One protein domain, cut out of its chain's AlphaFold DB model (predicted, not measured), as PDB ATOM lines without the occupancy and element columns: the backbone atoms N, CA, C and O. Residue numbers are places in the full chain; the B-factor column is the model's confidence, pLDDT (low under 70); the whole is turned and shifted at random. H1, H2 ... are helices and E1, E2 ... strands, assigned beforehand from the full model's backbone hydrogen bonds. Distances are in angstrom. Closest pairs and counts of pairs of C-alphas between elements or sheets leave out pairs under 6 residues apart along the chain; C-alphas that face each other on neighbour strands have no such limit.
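AT A GLANCE: This is residues 28 to 94 of the 101 residues of an uncharacterized protein of Perkinsus olseni (UniProt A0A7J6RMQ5). With little regular structure, this domain is a small twisted sheet of four short strands, ordered E2 E1 E3 E4 and wholly antiparallel, with H1 grazing it, H2 beyond, and long loops around. The 67 printed residues run E1, E2, H1, H2, E3, E4, mixed in class, with 24 in named elements. It is compact, radius of gyration of the C-alphas 11.6 A, spanning 31 by 25 by 17 A.

HOW THE PARTS SIT: Start at E1, residues 28 to 30, a hairpin with E2, residues 48 to 50; N 28 and O 49 are 2.9 A apart. H1, residues 51 to 54, is too short for O i to N i+4 pairs; in H2, residues 56 to 62, every such pair is within hydrogen-bond range. H1 and H2 touch only at the corner, closest C-alphas Ile 52 and Trp 59, 5.3 A. E3, residues 76 to 79, neighbours E1, N 29 to O 77 2.9 A, and E4, residues 91 to 93, N 78 to O 92 3.0 A. E2, H1, H2, E3 form a split strand-helix-strand unit, two strands of one sheet with helices between them along the chain and E1 between them in the sheet; its crossover is right-handed.

IN THESE COORDINATES: Find C-alpha 28 at (37.681, 45.308, 6.808), where E1 begins; E4 ends at C-alpha 93, (42.867, 39.238, 12.772). E3 runs 10.0 A, H2 9.7 A.

THE WHOLE: The farthest C-alphas, Pro 37 and Ser 84, are 32.2 A apart. The printed part has no cut; links E1 to E2, H2 to E3 and E3 to E4 are long. Look for pLDDT under 70 at residues 81 to 89.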
ATOM      1  N   ILE A  28      36.563  45.092   5.901       87.88
ATOM      2  CA  ILE A  28      37.681  45.308   6.808       87.88
ATOM      3  C   ILE A  28      37.437  46.490   7.730       87.88
ATOM      4  O   ILE A  28      36.737  47.444   7.398       87.88
ATOM      5  N   ARG A  29      38.055  46.420   8.905       88.38
ATOM      6  CA  ARG A  29      38.131  47.520   9.858       88.38
ATOM      7  C   ARG A  29      39.587  47.845  10.128       88.38
ATOM      8  O   ARG A  29      40.366  46.964  10.508       88.38
ATOM      9  N   TRP A  30      39.948  49.112   9.973       87.88
ATOM     10  CA  TRP A  30      41.286  49.585  10.300       87.88
ATOM     11  C   TRP A  30      41.448  49.767  11.800       87.88
ATOM     12  O   TRP A  30      40.585  50.313  12.481       87.88
ATOM     13  N   THR A  31      42.580  49.314  12.324       85.12
ATOM     14  CA  THR A  31      42.917  49.476  13.747       85.12
ATOM     15  C   THR A  31      43.763  50.713  14.014       85.12
ATOM     16  O   THR A  31      43.834  51.173  15.149       85.12
ATOM     17  N   ARG A  32      44.448  51.234  12.990       84.38
ATOM     18  CA  ARG A  32      45.328  52.399  13.083       84.38
ATOM     19  C   ARG A  32      45.255  53.212  11.804       84.38
ATOM     20  O   ARG A  32      45.096  52.653  10.722       84.38
ATOM     21  N   THR A  33      45.443  54.515  11.949       86.50
ATOM     22  CA  THR A  33      45.605  55.426  10.822       86.50
ATOM     23  C   THR A  33      46.991  55.238  10.203       86.50
ATOM     24  O   THR A  33      47.994  55.380  10.906       86.50
ATOM     25  N   LYS A  34      47.071  54.906   8.910       85.06
ATOM     26  CA  LYS A  34      48.350  54.742   8.201       85.06
ATOM     27  C   LYS A  34      48.210  54.959   6.695       85.06
ATOM     28  O   LYS A  34      47.172  54.694   6.093       85.06
ATOM     29  N   PHE A  35      49.296  55.416   6.085       86.31
ATOM     30  CA  PHE A  35      49.423  55.561   4.642       86.31
ATOM     31  C   PHE A  35      49.884  54.261   3.964       86.31
ATOM     32  O   PHE A  35      50.779  53.564   4.450       86.31
ATOM     33  N   CYS A  36      49.277  53.957   2.819       83.25
ATOM     34  CA  CYS A  36      49.629  52.846   1.943       83.25
ATOM     35  C   CYS A  36      50.583  53.321   0.831       83.25
ATOM     36  O   CYS A  36      50.110  54.003  -0.079       83.25
ATOM     37  N   PRO A  37      51.874  52.936   0.815       81.00
ATOM     38  CA  PRO A  37      52.771  53.304  -0.287       81.00
ATOM     39  C   PRO A  37      52.372  52.649  -1.619       81.00
ATOM     40  O   PRO A  37      52.578  53.226  -2.677       81.00
ATOM     41  N   GLU A  38      51.727  51.482  -1.564       79.50
ATOM     42  CA  GLU A  38      51.349  50.695  -2.746       79.50
ATOM     43  C   GLU A  38      50.148  51.264  -3.502       79.50
ATOM     44  O   GLU A  38      50.011  51.077  -4.706       79.50
ATOM     45  N   CYS A  39      49.229  51.882  -2.766       78.38
ATOM     46  CA  CYS A  39      47.948  52.332  -3.286       78.38
ATOM     47  C   CYS A  39      47.770  53.849  -3.202       78.38
ATOM     48  O   CYS A  39      46.765  54.363  -3.680       78.38
ATOM     49  N   GLY A  40      48.714  54.562  -2.579       83.06
ATOM     50  CA  GLY A  40      48.671  56.014  -2.410       83.06
ATOM     51  C   GLY A  40      47.518  56.511  -1.533       83.06
ATOM     52  O   GLY A  40      47.284  57.713  -1.448       83.06
ATOM     53  N   LYS A  41      46.768  55.607  -0.892       82.31
ATOM     54  CA  LYS A  41      45.594  55.946  -0.083       82.31
ATOM     55  C   LYS A  41      45.977  56.093   1.385       82.31
ATOM     56  O   LYS A  41      46.719  55.278   1.941       82.31
ATOM     57  N   TYR A  42      45.403  57.106   2.022       84.75
ATOM     58  CA  TYR A  42      45.455  57.275   3.466       84.75
ATOM     59  C   TYR A  42      44.290  56.522   4.109       84.75
ATOM     60  O   TYR A  42      43.145  56.684   3.688       84.75
ATOM     61  N   LYS A  43      44.578  55.672   5.095       84.69
ATOM     62  CA  LYS A  43      43.569  54.890   5.815       84.69
ATOM     63  C   LYS A  43      43.432  55.436   7.218       84.69
ATOM     64  O   LYS A  43      44.440  55.628   7.894       84.69
ATOM     65  N   VAL A  44      42.201  55.714   7.624       85.25
ATOM     66  CA  VAL A  44      41.876  56.264   8.941       85.25
ATOM     67  C   VAL A  44      41.578  55.106   9.890       85.25
ATOM     68  O   VAL A  44      40.962  54.123   9.497       85.25
ATOM     69  N   GLY A  45      42.059  55.181  11.129       85.81
ATOM     70  CA  GLY A  45      41.702  54.211  12.161       85.81
ATOM     71  C   GLY A  45      40.193  54.192  12.406       85.81
ATOM     72  O   GLY A  45      39.515  55.199  12.224       85.81
ATOM     73  N   ASP A  46      39.671  53.031  12.790       84.25
ATOM     74  CA  ASP A  46      38.259  52.799  13.108       84.25
ATOM     75  C   ASP A  46      37.261  52.938  11.951       84.25
ATOM     76  O   ASP A  46      36.076  52.652  12.141       84.25
ATOM     77  N   THR A  47      37.712  53.257  10.736       85.69
ATOM     78  CA  THR A  47      36.844  53.197   9.559       85.69
ATOM     79  C   THR A  47      36.657  51.763   9.072       85.69
ATOM     80  O   THR A  47      37.526  50.892   9.220       85.69
ATOM     81  N   LYS A  48      35.473  51.525   8.502       86.81
ATOM     82  CA  LYS A  48      35.090  50.277   7.845       86.81
ATOM     83  C   LYS A  48      34.982  50.535   6.351       86.81
ATOM     84  O   LYS A  48      34.388  51.530   5.950       86.81
ATOM     85  N   GLU A  49      35.556  49.652   5.556       87.62
ATOM     86  CA  GLU A  49      35.491  49.720   4.098       87.62
ATOM     87  C   GLU A  49      35.634  48.320   3.501       87.62
ATOM     88  O   GLU A  49      36.124  47.394   4.155       87.62
ATOM     89  N   ASP A  50      35.202  48.160   2.257       86.06
ATOM     90  CA  ASP A  50      35.408  46.929   1.513       86.06
ATOM     91  C   ASP A  50      36.896  46.721   1.214       86.06
ATOM     92  O   ASP A  50      37.623  47.635   0.817       86.06
ATOM     93  N   MET A  51      37.373  45.485   1.375       84.62
ATOM     94  CA  MET A  51      38.781  45.140   1.162       84.62
ATOM     95  C   MET A  51      39.263  45.466  -0.260       84.62
ATOM     96  O   MET A  51      40.426  45.832  -0.446       84.62
ATOM     97  N   ILE A  52      38.378  45.342  -1.253       83.50
ATOM     98  CA  ILE A  52      38.695  45.632  -2.655       83.50
ATOM     99  C   ILE A  52      38.916  47.133  -2.891       83.50
ATOM    100  O   ILE A  52      39.913  47.514  -3.507       83.50
ATOM    101  N   ASP A  53      38.068  47.989  -2.319       84.50
ATOM    102  CA  ASP A  53      38.213  49.448  -2.360       84.50
ATOM    103  C   ASP A  53      39.415  49.929  -1.544       84.50
ATOM    104  O   ASP A  53      40.096  50.909  -1.897       84.50
ATOM    105  N   ALA A  54      39.720  49.194  -0.477       84.25
ATOM    106  CA  ALA A  54      40.838  49.470   0.392       84.25
ATOM    107  C   ALA A  54      42.183  49.356  -0.309       84.25
ATOM    108  O   ALA A  54      42.958  50.321  -0.321       84.25
ATOM    109  N   CYS A  55      42.471  48.177  -0.855       85.06
ATOM    110  CA  CYS A  55      43.711  47.888  -1.555       85.06
ATOM    111  C   CYS A  55      43.567  46.596  -2.367       85.06
ATOM    112  O   CYS A  55      43.397  45.516  -1.804       85.06
ATOM    113  N   ASP A  56      43.758  46.682  -3.681       85.44
ATOM    114  CA  ASP A  56      43.660  45.523  -4.572       85.44
ATOM    115  C   ASP A  56      44.712  44.437  -4.257       85.44
ATOM    116  O   ASP A  56      44.410  43.247  -4.280       85.44
ATOM    117  N   LYS A  57      45.934  44.818  -3.846       84.81
ATOM    118  CA  LYS A  57      46.964  43.846  -3.410       84.81
ATOM    119  C   LYS A  57      46.526  43.065  -2.171       84.81
ATOM    120  O   LYS A  57      46.770  41.866  -2.071       84.81
ATOM    121  N   MET A  58      45.862  43.743  -1.238       83.81
ATOM    122  CA  MET A  58      45.308  43.119  -0.041       83.81
ATOM    123  C   MET A  58      44.164  42.169  -0.414       83.81
ATOM    124  O   MET A  58      44.153  41.022   0.016       83.81
ATOM    125  N   TRP A  59      43.267  42.583  -1.303       84.50
ATOM    126  CA  TRP A  59      42.224  41.702  -1.817       84.50
ATOM    127  C   TRP A  59      42.792  40.444  -2.499       84.50
ATOM    128  O   TRP A  59      42.414  39.324  -2.158       84.50
ATOM    129  N   ARG A  60      43.770  40.598  -3.401       84.88
ATOM    130  CA  ARG A  60      44.413  39.464  -4.089       84.88
ATOM    131  C   ARG A  60      45.097  38.509  -3.120       84.88
ATOM    132  O   ARG A  60      44.975  37.299  -3.285       84.88
ATOM    133  N   LYS A  61      45.793  39.031  -2.108       82.12
ATOM    134  CA  LYS A  61      46.445  38.202  -1.089       82.12
ATOM    135  C   LYS A  61      45.426  37.479  -0.202       82.12
ATOM    136  O   LYS A  61      45.628  36.314   0.126       82.12
ATOM    137  N   TYR A  62      44.298  38.113   0.118       81.62
ATOM    138  CA  TYR A  62      43.194  37.478   0.846       81.62
ATOM    139  C   TYR A  62      42.559  36.336   0.055       81.62
ATOM    140  O   TYR A  62      42.393  35.237   0.578       81.62
ATOM    141  N   MET A  63      42.331  36.560  -1.238       83.38
ATOM    142  CA  MET A  63      41.859  35.540  -2.175       83.38
ATOM    143  C   MET A  63      42.932  34.501  -2.541       83.38
ATOM    144  O   MET A  63      42.662  33.615  -3.346       83.38
ATOM    145  N   ARG A  64      44.149  34.599  -1.977       81.31
ATOM    146  CA  ARG A  64      45.309  33.742  -2.287       81.31
ATOM    147  C   ARG A  64      45.663  33.703  -3.782       81.31
ATOM    148  O   ARG A  64      46.188  32.714  -4.277       81.31
ATOM    149  N   LEU A  65      45.383  34.793  -4.494       82.75
ATOM    150  CA  LEU A  65      45.697  34.975  -5.915       82.75
ATOM    151  C   LEU A  65      47.101  35.549  -6.137       82.75
ATOM    152  O   LEU A  65      47.611  35.518  -7.252       82.75
ATOM    153  N   SER A  66      47.710  36.140  -5.106       80.44
ATOM    154  CA  SER A  66      49.065  36.691  -5.176       80.44
ATOM    155  C   SER A  66      49.750  36.669  -3.816       80.44
ATOM    156  O   SER A  66      49.111  36.909  -2.792       80.44
ATOM    157  N   ASP A  67      51.070  36.492  -3.826       74.31
ATOM    158  CA  ASP A  67      51.920  36.603  -2.637       74.31
ATOM    159  C   ASP A  67      52.271  38.051  -2.258       74.31
ATOM    160  O   ASP A  67      52.731  38.313  -1.140       74.31
ATOM    161  N   SER A  68      51.987  39.007  -3.152       77.50
ATOM    162  CA  SER A  68      52.278  40.435  -2.969       77.50
ATOM    163  C   SER A  68      51.709  40.965  -1.647       77.50
ATOM    164  O   SER A  68      50.502  40.909  -1.409       77.50
ATOM    165  N   HIS A  69      52.564  41.513  -0.779       73.56
ATOM    166  CA  HIS A  69      52.161  41.954   0.557       73.56
ATOM    167  C   HIS A  69      51.977  43.472   0.646       73.56
ATOM    168  O   HIS A  69      52.885  44.238   0.341       73.56
ATOM    169  N   CYS A  70      50.812  43.914   1.131       80.06
ATOM    170  CA  CYS A  70      50.604  45.309   1.517       80.06
ATOM    171  C   CYS A  70      51.055  45.511   2.977       80.06
ATOM    172  O   CYS A  70      50.608  44.757   3.843       80.06
ATOM    173  N   PRO A  71      51.850  46.548   3.307       80.06
ATOM    174  CA  PRO A  71      52.311  46.808   4.679       80.06
ATOM    175  C   PRO A  71      51.184  47.176   5.661       80.06
ATOM    176  O   PRO A  71      51.422  47.318   6.862       80.06
ATOM    177  N   LEU A  72      49.962  47.373   5.158       82.19
ATOM    178  CA  LEU A  72      48.763  47.611   5.957       82.19
ATOM    179  C   LEU A  72      48.050  46.321   6.389       82.19
ATOM    180  O   LEU A  72      47.168  46.381   7.241       82.19
ATOM    181  N   TRP A  73      48.458  45.160   5.868       82.19
ATOM    182  CA  TRP A  73      47.837  43.857   6.139       82.19
ATOM    183  C   TRP A  73      47.711  43.533   7.630       82.19
ATOM    184  O   TRP A  73      46.726  42.958   8.079       82.19
ATOM    185  N   THR A  74      48.717  43.895   8.425       80.75
ATOM    186  CA  THR A  74      48.736  43.613   9.867       80.75
ATOM    187  C   THR A  74      47.949  44.632  10.688       80.75
ATOM    188  O   THR A  74      47.861  44.493  11.907       80.75
ATOM    189  N   GLN A  75      47.435  45.686  10.051       84.25
ATOM    190  CA  GLN A  75      46.753  46.809  10.699       84.25
ATOM    191  C   GLN A  75      45.244  46.825  10.433       84.25
ATOM    192  O   GLN A  75      44.549  47.722  10.918       84.25
ATOM    193  N   CYS A  76      44.725  45.827   9.724       85.12
ATOM    194  CA  CYS A  76      43.300  45.610   9.516       85.12
ATOM    195  C   CYS A  76      42.815  44.318  10.185       85.12
ATOM    196  O   CYS A  76      43.570  43.376  10.444       85.12
ATOM    197  N   ARG A  77      41.519  44.302  10.490       86.38
ATOM    198  CA  ARG A  77      40.754  43.101  10.831       86.38
ATOM    199  C   ARG A  77      39.746  42.841   9.731       86.38
ATOM    200  O   ARG A  77      39.226  43.800   9.167       86.38
ATOM    201  N   VAL A  78      39.475  41.575   9.457       84.81
ATOM    202  CA  VAL A  78      38.521  41.151   8.430       84.81
ATOM    203  C   VAL A  78      37.282  40.572   9.098       84.81
ATOM    204  O   VAL A  78      37.382  39.901  10.126       84.81
ATOM    205  N   LYS A  79      36.111  40.865   8.539       81.81
ATOM    206  CA  LYS A  79      34.850  40.260   8.959       81.81
ATOM    207  C   LYS A  79      34.739  38.877   8.315       81.81
ATOM    208  O   LYS A  79      34.704  38.783   7.092       81.81
ATOM    209  N   VAL A  80      34.736  37.822   9.128       72.81
ATOM    210  CA  VAL A  80      34.753  36.425   8.642       72.81
ATOM    211  C   VAL A  80      33.351  35.822   8.571       72.81
ATOM    212  O   VAL A  80      33.093  34.950   7.747       72.81
ATOM    213  N   ILE A  81      32.436  36.311   9.407       69.81
ATOM    214  CA  ILE A  81      31.086  35.766   9.555       69.81
ATOM    215  C   ILE A  81      30.059  36.840   9.187       69.81
ATOM    216  O   ILE A  81      30.185  38.005   9.582       69.81
ATOM    217  N   ASP A  82      29.034  36.432   8.438       61.28
ATOM    218  CA  ASP A  82      27.880  37.276   8.143       61.28
ATOM    219  C   ASP A  82      27.050  37.454   9.423       61.28
ATOM    220  O   ASP A  82      26.599  36.490  10.041       61.28
ATOM    221  N   GLY A  83      26.942  38.693   9.893       61.06
ATOM    222  CA  GLY A  83      26.374  39.004  11.199       61.06
ATOM    223  C   GLY A  83      26.403  40.498  11.506       61.06
ATOM    224  O   GLY A  83      26.967  41.302  10.755       61.06
ATOM    225  N   SER A  84      25.779  40.883  12.619       59.31
ATOM    226  CA  SER A  84      25.648  42.290  13.006       59.31
ATOM    227  C   SER A  84      27.015  42.932  13.258       59.31
ATOM    228  O   SER A  84      27.772  42.493  14.117       59.31
ATOM    229  N   ASP A  85      27.302  44.052  12.590       61.72
ATOM    230  CA  ASP A  85      28.573  44.800  12.654       61.72
ATOM    231  C   ASP A  85      28.996  45.326  14.040       61.72
ATOM    232  O   ASP A  85      30.048  45.968  14.167       61.72
ATOM    233  N   LYS A  86      28.161  45.095  15.057       61.03
ATOM    234  CA  LYS A  86      28.374  45.446  16.463       61.03
ATOM    235  C   LYS A  86      29.160  44.378  17.224       61.03
ATOM    236  O   LYS A  86      29.732  44.686  18.265       61.03
ATOM    237  N   GLU A  87      29.212  43.151  16.719       65.69
ATOM    238  CA  GLU A  87      29.800  42.034  17.448       65.69
ATOM    239  C   GLU A  87      31.298  41.900  17.135       65.69
ATOM    240  O   GLU A  87      31.709  41.662  15.999       65.69
ATOM    241  N   VAL A  88      32.139  42.105  18.153       63.31
ATOM    242  CA  VAL A  88      33.610  42.109  18.015       63.31
ATOM    243  C   VAL A  88      34.144  40.724  17.638       63.31
ATOM    244  O   VAL A  88      35.161  40.635  16.953       63.31
ATOM    245  N   SER A  89      33.435  39.662  18.028       66.00
ATOM    246  CA  SER A  89      33.776  38.263  17.749       66.00
ATOM    247  C   SER A  89      33.781  37.917  16.256       66.00
ATOM    248  O   SER A  89      34.459  36.978  15.860       66.00
ATOM    249  N   LEU A  90      33.082  38.694  15.419       72.38
ATOM    250  CA  LEU A  90      33.021  38.481  13.964       72.38
ATOM    251  C   LEU A  90      34.260  39.016  13.225       72.38
ATOM    252  O   LEU A  90      34.441  38.747  12.035       72.38
ATOM    253  N   TRP A  91      35.083  39.817  13.912       75.31
ATOM    254  CA  TRP A  91      36.254  40.488  13.354       75.31
ATOM    255  C   TRP A  91      37.529  39.763  13.755       75.31
ATOM    256  O   TRP A  91      38.120  40.027  14.810       75.31
ATOM    257  N   GLU A  92      38.005  38.901  12.871       79.94
ATOM    258  CA  GLU A  92      39.241  38.174  13.095       79.94
ATOM    259  C   GLU A  92      40.452  38.985  12.633       79.94
ATOM    260  O   GLU A  92      40.398  39.847  11.744       79.94
ATOM    261  N   ARG A  93      41.593  38.726  13.278       75.56
ATOM    262  CA  ARG A  93      42.867  39.238  12.772       75.56
ATOM    263  C   ARG A  93      43.128  38.588  11.428       75.56
ATOM    264  O   ARG A  93      42.937  37.386  11.275       75.56
ATOM    265  N   MET A  94      43.624  39.376  10.480       75.31
ATOM    266  CA  MET A  94      43.955  38.825   9.179       75.31
ATOM    267  C   MET A  94      45.009  37.722   9.342       75.31
ATOM    268  O   MET A  94      46.001  37.937  10.056       75.31
TER     269      MET A  94